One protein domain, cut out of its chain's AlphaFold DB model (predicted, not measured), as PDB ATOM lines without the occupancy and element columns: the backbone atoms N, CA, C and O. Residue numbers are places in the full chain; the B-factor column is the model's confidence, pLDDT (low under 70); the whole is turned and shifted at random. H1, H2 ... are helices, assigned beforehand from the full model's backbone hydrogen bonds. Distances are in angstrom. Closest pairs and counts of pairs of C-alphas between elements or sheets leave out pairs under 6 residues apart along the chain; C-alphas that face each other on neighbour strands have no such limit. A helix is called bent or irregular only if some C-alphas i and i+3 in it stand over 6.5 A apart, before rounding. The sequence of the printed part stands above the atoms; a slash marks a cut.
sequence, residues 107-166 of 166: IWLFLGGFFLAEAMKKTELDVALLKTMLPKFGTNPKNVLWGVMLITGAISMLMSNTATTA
ATOM      1  N   ILE A 107     150.235 163.616 156.063       90.06
ATOM      2  CA  ILE A 107     149.845 163.538 154.644       90.06
ATOM      3  C   ILE A 107     150.814 164.363 153.790       90.06
ATOM      4  O   ILE A 107     151.314 163.875 152.775       90.06
ATOM      5  N   TRP A 108     151.133 165.582 154.228       90.19
ATOM      6  CA  TRP A 108     152.105 166.446 153.552       90.19
ATOM      7  C   TRP A 108     153.517 165.853 153.541       90.19
ATOM      8  O   TRP A 108     154.213 165.947 152.528       90.19
ATOM      9  N   LEU A 109     153.921 165.187 154.625       89.62
ATOM     10  CA  LEU A 109     155.188 164.464 154.697       89.62
ATOM     11  C   LEU A 109     155.252 163.332 153.661       89.62
ATOM     12  O   LEU A 109     156.226 163.245 152.911       89.62
ATOM     13  N   PHE A 110     154.211 162.495 153.573       87.38
ATOM     14  CA  PHE A 110     154.150 161.426 152.570       87.38
ATOM     15  C   PHE A 110     154.139 161.973 151.142       87.38
ATOM     16  O   PHE A 110     154.837 161.436 150.281       87.38
ATOM     17  N   LEU A 111     153.412 163.067 150.891       89.81
ATOM     18  CA  LEU A 111     153.398 163.727 149.585       89.81
ATOM     19  C   LEU A 111     154.801 164.214 149.183       89.81
ATOM     20  O   LEU A 111     155.240 163.961 148.061       89.81
ATOM     21  N   GLY A 112     155.530 164.846 150.109       89.06
ATOM     22  CA  GLY A 112     156.926 165.239 149.902       89.06
ATOM     23  C   GLY A 112     157.842 164.045 149.617       89.06
ATOM     24  O   GLY A 112     158.663 164.104 148.700       89.06
ATOM     25  N   GLY A 113     157.654 162.932 150.333       85.38
ATOM     26  CA  GLY A 113     158.365 161.675 150.083       85.38
ATOM     27  C   GLY A 113     158.105 161.104 148.685       85.38
ATOM     28  O   GLY A 113     159.042 160.677 148.011       85.38
ATOM     29  N   PHE A 114     156.860 161.150 148.199       86.44
ATOM     30  CA  PHE A 114     156.524 160.716 146.838       86.44
ATOM     31  C   PHE A 114     157.144 161.613 145.766       86.44
ATOM     32  O   PHE A 114     157.643 161.102 144.764       86.44
ATOM     33  N   PHE A 115     157.166 162.932 145.975       89.81
ATOM     34  CA  PHE A 115     157.850 163.849 145.060       89.81
ATOM     35  C   PHE A 115     159.352 163.593 145.008       89.81
ATOM     36  O   PHE A 115     159.925 163.593 143.919       89.81
ATOM     37  N   LEU A 116     159.982 163.335 146.154       87.00
ATOM     38  CA  LEU A 116     161.400 162.998 146.205       87.00
ATOM     39  C   LEU A 116     161.686 161.670 145.490       87.00
ATOM     40  O   LEU A 116     162.595 161.618 144.666       87.00
ATOM     41  N   ALA A 117     160.885 160.630 145.740       84.12
ATOM     42  CA  ALA A 117     161.018 159.335 145.071       84.12
ATOM     43  C   ALA A 117     160.877 159.458 143.541       84.12
ATOM     44  O   ALA A 117     161.712 158.951 142.791       84.12
ATOM     45  N   GLU A 118     159.872 160.196 143.064       87.62
ATOM     46  CA  GLU A 118     159.675 160.446 141.631       87.62
ATOM     47  C   GLU A 118     160.812 161.291 141.030       87.62
ATOM     48  O   GLU A 118     161.245 161.043 139.904       87.62
ATOM     49  N   ALA A 119     161.349 162.266 141.771       89.50
ATOM     50  CA  ALA A 119     162.505 163.049 141.337       89.50
ATOM     51  C   ALA A 119     163.777 162.189 141.231       89.50
ATOM     52  O   ALA A 119     164.521 162.313 140.254       89.50
ATOM     53  N   MET A 120     164.009 161.281 142.185       86.88
ATOM     54  CA  MET A 120     165.123 160.327 142.134       86.88
ATOM     55  C   MET A 120     165.023 159.420 140.908       86.88
ATOM     56  O   MET A 120     166.006 159.275 140.185       86.88
ATOM     57  N   LYS A 121     163.825 158.897 140.626       85.56
ATOM     58  CA  LYS A 121     163.556 158.087 139.435       85.56
ATOM     59  C   LYS A 121     163.808 158.862 138.139       85.56
ATOM     60  O   LYS A 121     164.466 158.363 137.233       85.56
ATOM     61  N   LYS A 122     163.319 160.104 138.039       89.56
ATOM     62  CA  LYS A 122     163.507 160.951 136.842       89.56
ATOM     63  C   LYS A 122     164.958 161.350 136.589       89.56
ATOM     64  O   LYS A 122     165.323 161.593 135.446       89.56
ATOM     65  N   THR A 123     165.753 161.467 137.647       92.12
ATOM     66  CA  THR A 123     167.182 161.804 137.566       92.12
ATOM     67  C   THR A 123     168.081 160.573 137.446       92.12
ATOM     68  O   THR A 123     169.298 160.731 137.389       92.12
ATOM     69  N   GLU A 124     167.502 159.367 137.409       88.88
ATOM     70  CA  GLU A 124     168.210 158.077 137.438       88.88
ATOM     71  C   GLU A 124     169.195 157.954 138.617       88.88
ATOM     72  O   GLU A 124     170.195 157.226 138.557       88.88
ATOM     73  N   LEU A 125     168.940 158.688 139.705       86.75
ATOM     74  CA  LEU A 125     169.819 158.710 140.869       86.75
ATOM     75  C   LEU A 125     169.829 157.349 141.570       86.75
ATOM     76  O   LEU A 125     170.873 156.916 142.054       86.75
ATOM     77  N   ASP A 126     168.687 156.667 141.585       84.56
ATOM     78  CA  ASP A 126     168.519 155.286 142.035       84.56
ATOM     79  C   ASP A 126     169.422 154.310 141.256       84.56
ATOM     80  O   ASP A 126     170.163 153.527 141.861       84.56
ATOM     81  N   VAL A 127     169.457 154.413 139.924       84.25
ATOM     82  CA  VAL A 127     170.318 153.597 139.049       84.25
ATOM     83  C   VAL A 127     171.796 153.931 139.251       84.25
ATOM     84  O   VAL A 127     172.636 153.025 139.301       84.25
ATOM     85  N   ALA A 128     172.140 155.213 139.379       88.19
ATOM     86  CA  ALA A 128     173.509 155.652 139.636       88.19
ATOM     87  C   ALA A 128     174.029 155.127 140.987       88.19
ATOM     88  O   ALA A 128     175.159 154.627 141.072       88.19
ATOM     89  N   LEU A 129     173.189 155.164 142.026       84.88
ATOM     90  CA  LEU A 129     173.472 154.583 143.341       84.88
ATOM     91  C   LEU A 129     173.726 153.080 143.235       84.88
ATOM     92  O   LEU A 129     174.751 152.592 143.721       84.88
ATOM     93  N   LEU A 130     172.845 152.361 142.538       83.88
ATOM     94  CA  LEU A 130     172.956 150.916 142.368       83.88
ATOM     95  C   LEU A 130     174.243 150.537 141.619       83.88
ATOM     96  O   LEU A 130     174.997 149.691 142.098       83.88
ATOM     97  N   LYS A 131     174.557 151.215 140.507       86.31
ATOM     98  CA  LYS A 131     175.796 151.010 139.728       86.31
ATOM     99  C   LYS A 131     177.064 151.295 140.534       86.31
ATOM    100  O   LYS A 131     178.082 150.653 140.299       86.31
ATOM    101  N   THR A 132     177.012 152.228 141.482       87.12
ATOM    102  CA  THR A 132     178.163 152.583 142.328       87.12
ATOM    103  C   THR A 132     178.349 151.601 143.487       87.12
ATOM    104  O   THR A 132     179.474 151.330 143.917       87.12
ATOM    105  N   MET A 133     177.254 151.060 144.025       85.06
ATOM    106  CA  MET A 133     177.285 150.172 145.187       85.06
ATOM    107  C   MET A 133     177.465 148.696 144.815       85.06
ATOM    108  O   MET A 133     178.228 148.006 145.488       85.06
ATOM    109  N   LEU A 134     176.833 148.217 143.739       85.12
ATOM    110  CA  LEU A 134     176.885 146.815 143.294       85.12
ATOM    111  C   LEU A 134     178.307 146.255 143.114       85.12
ATOM    112  O   LEU A 134     178.566 145.166 143.631       85.12
ATOM    113  N   PRO A 135     179.257 146.964 142.466       86.31
ATOM    114  CA  PRO A 135     180.613 146.453 142.270       86.31
ATOM    115  C   PRO A 135     181.348 146.142 143.582       86.31
ATOM    116  O   PRO A 135     182.245 145.301 143.597       86.31
ATOM    117  N   LYS A 136     180.949 146.767 144.702       87.94
ATOM    118  CA  LYS A 136     181.557 146.540 146.025       87.94
ATOM    119  C   LYS A 136     181.259 145.148 146.588       87.94
ATOM    120  O   LYS A 136     181.985 144.687 147.462       87.94
ATOM    121  N   PHE A 137     180.231 144.467 146.081       86.25
ATOM    122  CA  PHE A 137     179.855 143.114 146.503       86.25
ATOM    123  C   PHE A 137     180.558 142.006 145.690       86.25
ATOM    124  O   PHE A 137     180.373 140.818 145.968       86.25
ATOM    125  N   GLY A 138     181.415 142.376 144.730       86.44
ATOM    126  CA  GLY A 138     182.193 141.450 143.905       86.44
ATOM    127  C   GLY A 138     181.391 140.822 142.761       86.44
ATOM    128  O   GLY A 138     180.337 141.313 142.373       86.44
ATOM    129  N   THR A 139     181.910 139.729 142.195       85.19
ATOM    130  CA  THR A 139     181.326 139.040 141.025       85.19
ATOM    131  C   THR A 139     180.631 137.721 141.369       85.19
ATOM    132  O   THR A 139     179.986 137.124 140.510       85.19
ATOM    133  N   ASN A 140     180.744 137.249 142.617       91.25
ATOM    134  CA  ASN A 140     180.087 136.020 143.047       91.25
ATOM    135  C   ASN A 140     178.564 136.255 143.140       91.25
ATOM    136  O   ASN A 140     178.150 137.108 143.933       91.25
ATOM    137  N   PRO A 141     177.723 135.492 142.411       86.44
ATOM    138  CA  PRO A 141     176.273 135.696 142.374       86.44
ATOM    139  C   PRO A 141     175.613 135.757 143.757       86.44
ATOM    140  O   PRO A 141     174.690 136.540 143.966       86.44
ATOM    141  N   LYS A 142     176.115 134.981 144.728       90.75
ATOM    142  CA  LYS A 142     175.588 134.979 146.101       90.75
ATOM    143  C   LYS A 142     175.803 136.323 146.804       90.75
ATOM    144  O   LYS A 142     174.900 136.808 147.478       90.75
ATOM    145  N   ASN A 143     176.978 136.927 146.644       89.19
ATOM    146  CA  ASN A 143     177.313 138.200 147.285       89.19
ATOM    147  C   ASN A 143     176.618 139.372 146.587       89.19
ATOM    148  O   ASN A 143     176.152 140.288 147.256       89.19
ATOM    149  N   VAL A 144     176.482 139.301 145.260       88.75
ATOM    150  CA  VAL A 144     175.706 140.271 144.476       88.75
ATOM    151  C   VAL A 144     174.241 140.270 144.912       88.75
ATOM    152  O   VAL A 144     173.684 141.339 145.137       88.75
ATOM    153  N   LEU A 145     173.631 139.094 145.112       89.94
ATOM    154  CA  LEU A 145     172.253 138.987 145.604       89.94
ATOM    155  C   LEU A 145     172.077 139.645 146.980       89.94
ATOM    156  O   LEU A 145     171.144 140.424 147.166       89.94
ATOM    157  N   TRP A 146     172.988 139.382 147.922       90.62
ATOM    158  CA  TRP A 146     172.985 140.050 149.229       90.62
ATOM    159  C   TRP A 146     173.143 141.566 149.106       90.62
ATOM    160  O   TRP A 146     172.454 142.309 149.802       90.62
ATOM    161  N   GLY A 147     174.007 142.022 148.197       87.69
ATOM    162  CA  GLY A 147     174.179 143.439 147.901       87.69
ATOM    163  C   GLY A 147     172.896 144.088 147.400       87.69
ATOM    164  O   GLY A 147     172.487 145.113 147.936       87.69
ATOM    165  N   VAL A 148     172.213 143.459 146.442       87.12
ATOM    166  CA  VAL A 148     170.914 143.937 145.946       87.12
ATOM    167  C   VAL A 148     169.889 143.976 147.077       87.12
ATOM    168  O   VAL A 148     169.298 145.023 147.300       87.12
ATOM    169  N   MET A 149     169.723 142.896 147.846       89.62
ATOM    170  CA  MET A 149     168.758 142.851 148.954       89.62
ATOM    171  C   MET A 149     168.999 143.956 149.994       89.62
ATOM    172  O   MET A 149     168.045 144.587 150.443       89.62
ATOM    173  N   LEU A 150     170.260 144.218 150.357       88.19
ATOM    174  CA  LEU A 150     170.614 145.272 151.310       88.19
ATOM    175  C   LEU A 150     170.370 146.673 150.746       88.19
ATOM    176  O   LEU A 150     169.804 147.513 151.442       88.19
ATOM    177  N   ILE A 151     170.779 146.929 149.501       84.94
ATOM    178  CA  ILE A 151     170.589 148.240 148.869       84.94
ATOM    179  C   ILE A 151     169.096 148.512 148.670       84.94
ATOM    180  O   ILE A 151     168.614 149.572 149.060       84.94
ATOM    181  N   THR A 152     168.344 147.544 148.142       84.00
ATOM    182  CA  THR A 152     166.888 147.638 147.986       84.00
ATOM    183  C   THR A 152     166.205 147.825 149.340       84.00
ATOM    184  O   THR A 152     165.346 148.689 149.458       84.00
ATOM    185  N   GLY A 153     166.615 147.101 150.387       84.88
ATOM    186  CA  GLY A 153     166.079 147.279 151.739       84.88
ATOM    187  C   GLY A 153     166.338 148.676 152.312       84.88
ATOM    188  O   GLY A 153     165.426 149.297 152.851       84.88
ATOM    189  N   ALA A 154     167.552 149.208 152.145       82.81
ATOM    190  CA  ALA A 154     167.898 150.558 152.591       82.81
ATOM    191  C   ALA A 154     167.120 151.636 151.819       82.81
ATOM    192  O   ALA A 154     166.601 152.578 152.415       82.81
ATOM    193  N   ILE A 155     166.983 151.475 150.500       79.81
ATOM    194  CA  ILE A 155     166.182 152.372 149.658       79.81
ATOM    195  C   ILE A 155     164.690 152.272 150.023       79.81
ATOM    196  O   ILE A 155     164.014 153.297 150.053       79.81
ATOM    197  N   SER A 156     164.192 151.087 150.389       80.81
ATOM    198  CA  SER A 156     162.798 150.852 150.808       80.81
ATOM    199  C   SER A 156     162.426 151.520 152.129       80.81
ATOM    200  O   SER A 156     161.246 151.664 152.421       80.81
ATOM    201  N   MET A 157     163.403 151.911 152.951       80.50
ATOM    202  CA  MET A 157     163.135 152.699 154.160       80.50
ATOM    203  C   MET A 157     162.946 154.188 153.854       80.50
ATOM    204  O   MET A 157     162.341 154.906 154.645       80.50
ATOM    205  N   LEU A 158     163.481 154.657 152.723       71.56
ATOM    206  CA  LEU A 158     163.440 156.060 152.305       71.56
ATOM    207  C   LEU A 158     162.346 156.320 151.263       71.56
ATOM    208  O   LEU A 158     161.770 157.404 151.225       71.56
ATOM    209  N   MET A 159     162.063 155.329 150.421       67.69
ATOM    210  CA  MET A 159     161.007 155.354 149.414       67.69
ATOM    211  C   MET A 159     159.837 154.451 149.818       67.69
ATOM    212  O   MET A 159     159.966 153.569 150.657       67.69
ATOM    213  N   SER A 160     158.669 154.650 149.205       65.88
ATOM    214  CA  SER A 160     157.532 153.740 149.390       65.88
ATOM    215  C   SER A 160     157.878 152.333 148.893       65.88
ATOM    216  O   SER A 160     158.395 152.198 147.788       65.88
ATOM    217  N   ASN A 161     157.513 151.287 149.644       77.06
ATOM    218  CA  ASN A 161     157.733 149.878 149.271       77.06
ATOM    219  C   ASN A 161     157.306 149.561 147.822       77.06
ATOM    220  O   ASN A 161     157.978 148.812 147.111       77.06
ATOM    221  N   THR A 162     156.206 150.164 147.359       61.47
ATOM    222  CA  THR A 162     155.707 150.002 145.986       61.47
ATOM    223  C   THR A 162     156.618 150.676 144.959       61.47
ATOM    224  O   THR A 162     156.814 150.130 143.880       61.47
ATOM    225  N   ALA A 163     157.199 151.832 145.290       57.88
ATOM    226  CA  ALA A 163     158.149 152.543 144.434       57.88
ATOM    227  C   ALA A 163     159.521 151.857 144.395       57.88
ATOM    228  O   ALA A 163     160.191 151.906 143.378       57.88
ATOM    229  N   THR A 164     159.932 151.195 145.478       60.25
ATOM    230  CA  THR A 164     161.211 150.470 145.535       60.25
ATOM    231  C   THR A 164     161.179 149.131 144.796       60.25
ATOM    232  O   THR A 164     162.220 148.638 144.371       60.25
ATOM    233  N   THR A 165     159.993 148.532 144.658       59.09
ATOM    234  CA  THR A 165     159.812 147.248 143.960       59.09
ATOM    235  C   THR A 165     159.583 147.416 142.450       59.09
ATOM    236  O   THR A 165     159.843 146.472 141.703       59.09
ATOM    237  N   ALA A 166     159.058 148.568 142.013       54.78
ATOM    238  CA  ALA A 166     158.666 148.855 140.626       54.78
ATOM    239  C   ALA A 166     159.830 149.365 139.768       54.78
ATOM    240  O   ALA A 166     159.898 148.943 138.591       54.78
TER     241      ALA A 166
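What this domain is: This is residues 107 to 166 of the 166 residues of the protein "Sodium:sulfate symporter-like transmembrane protein" of Volucribacter psittacicida (UniProt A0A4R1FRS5). A hairpin of two helices, H2 and H3, is joined to a third long helix, H1, which makes a corner with the first end of H2; the three outline a loose, narrow triangle, with the last part of H3 coming near H1. The short helix H4 is at that end of H3, near H1 as well. The printed part has 60 residues, with four named helices in the order H1, H2, H3, H4 and no named strand, and its class is all helix. It is only just loose, close to compact, with a radius of gyration of the C-alphas of 12.9 A, and its outline is a rod of 42 by 19 by 15 A.

Where its parts are: H1, residues 107 to 122, begins at C-alpha 107 at (149.845, 163.538, 154.644) and is 22.6 A long from first to last C-alpha. H2, residues 125 to 137, is 19.4 A long. It is only just irregular: C-alphas 132 and 135 are 6.6 A apart. H3, residues 141 to 158, is the longest helix at 26.0 A and ends at C-alpha 158 at (163.440, 156.060, 152.305). H4, residues 161 to 165, ends at C-alpha 165 at (159.812, 147.248, 143.960).

How they stand to each other: H1 and H2 are close but not clearly touching, their closest C-alphas being those of Met 120 and Asp 126, 6.1 A apart. Their lines are about perpendicular, but only just, at 71 degrees. H2 and H3 form a helical hairpin and touch, H3 with residues 143 to 151 alone; the closest C-alphas, of Phe 137 and Val 144, are 5.4 A apart. They run opposite ways at a steep tilt of 37 degrees, only just beyond shallow. H1 and H3 are close but not clearly touching, with the C-alphas of Gly 113 and Leu 158 the closest at 7.9 A, and run opposite ways at a steep tilt of 41 degrees. H3 and H4 only just touch, with 3 pairs of C-alphas within 8 A, H3 with residues 152 to 156 alone; Ser 156 and Thr 164 have the closest C-alphas, 5.5 A apart. H4 is close to H1 but not clearly touching, with the C-alphas of Ala 117 and Ala 163 the closest at 7.4 A. H2 and H4 are apart. In H1 and H4 every O i to N i+4 pair is within hydrogen-bond range; in H2 6 of 9 are, and in H3 13 of 14.

The domain as a whole: The two C-alphas farthest apart are those of Trp 108 and Asn 140, at 42.7 A. The printed part has no cut, and its three links, H1 to H2, H2 to H3 and H3 to H4, are tight. The mean pLDDT of the printed part is 83.5; residues 159 to 160 and 162 to 166 are under 70, and Ala 166 is the chain's last residue.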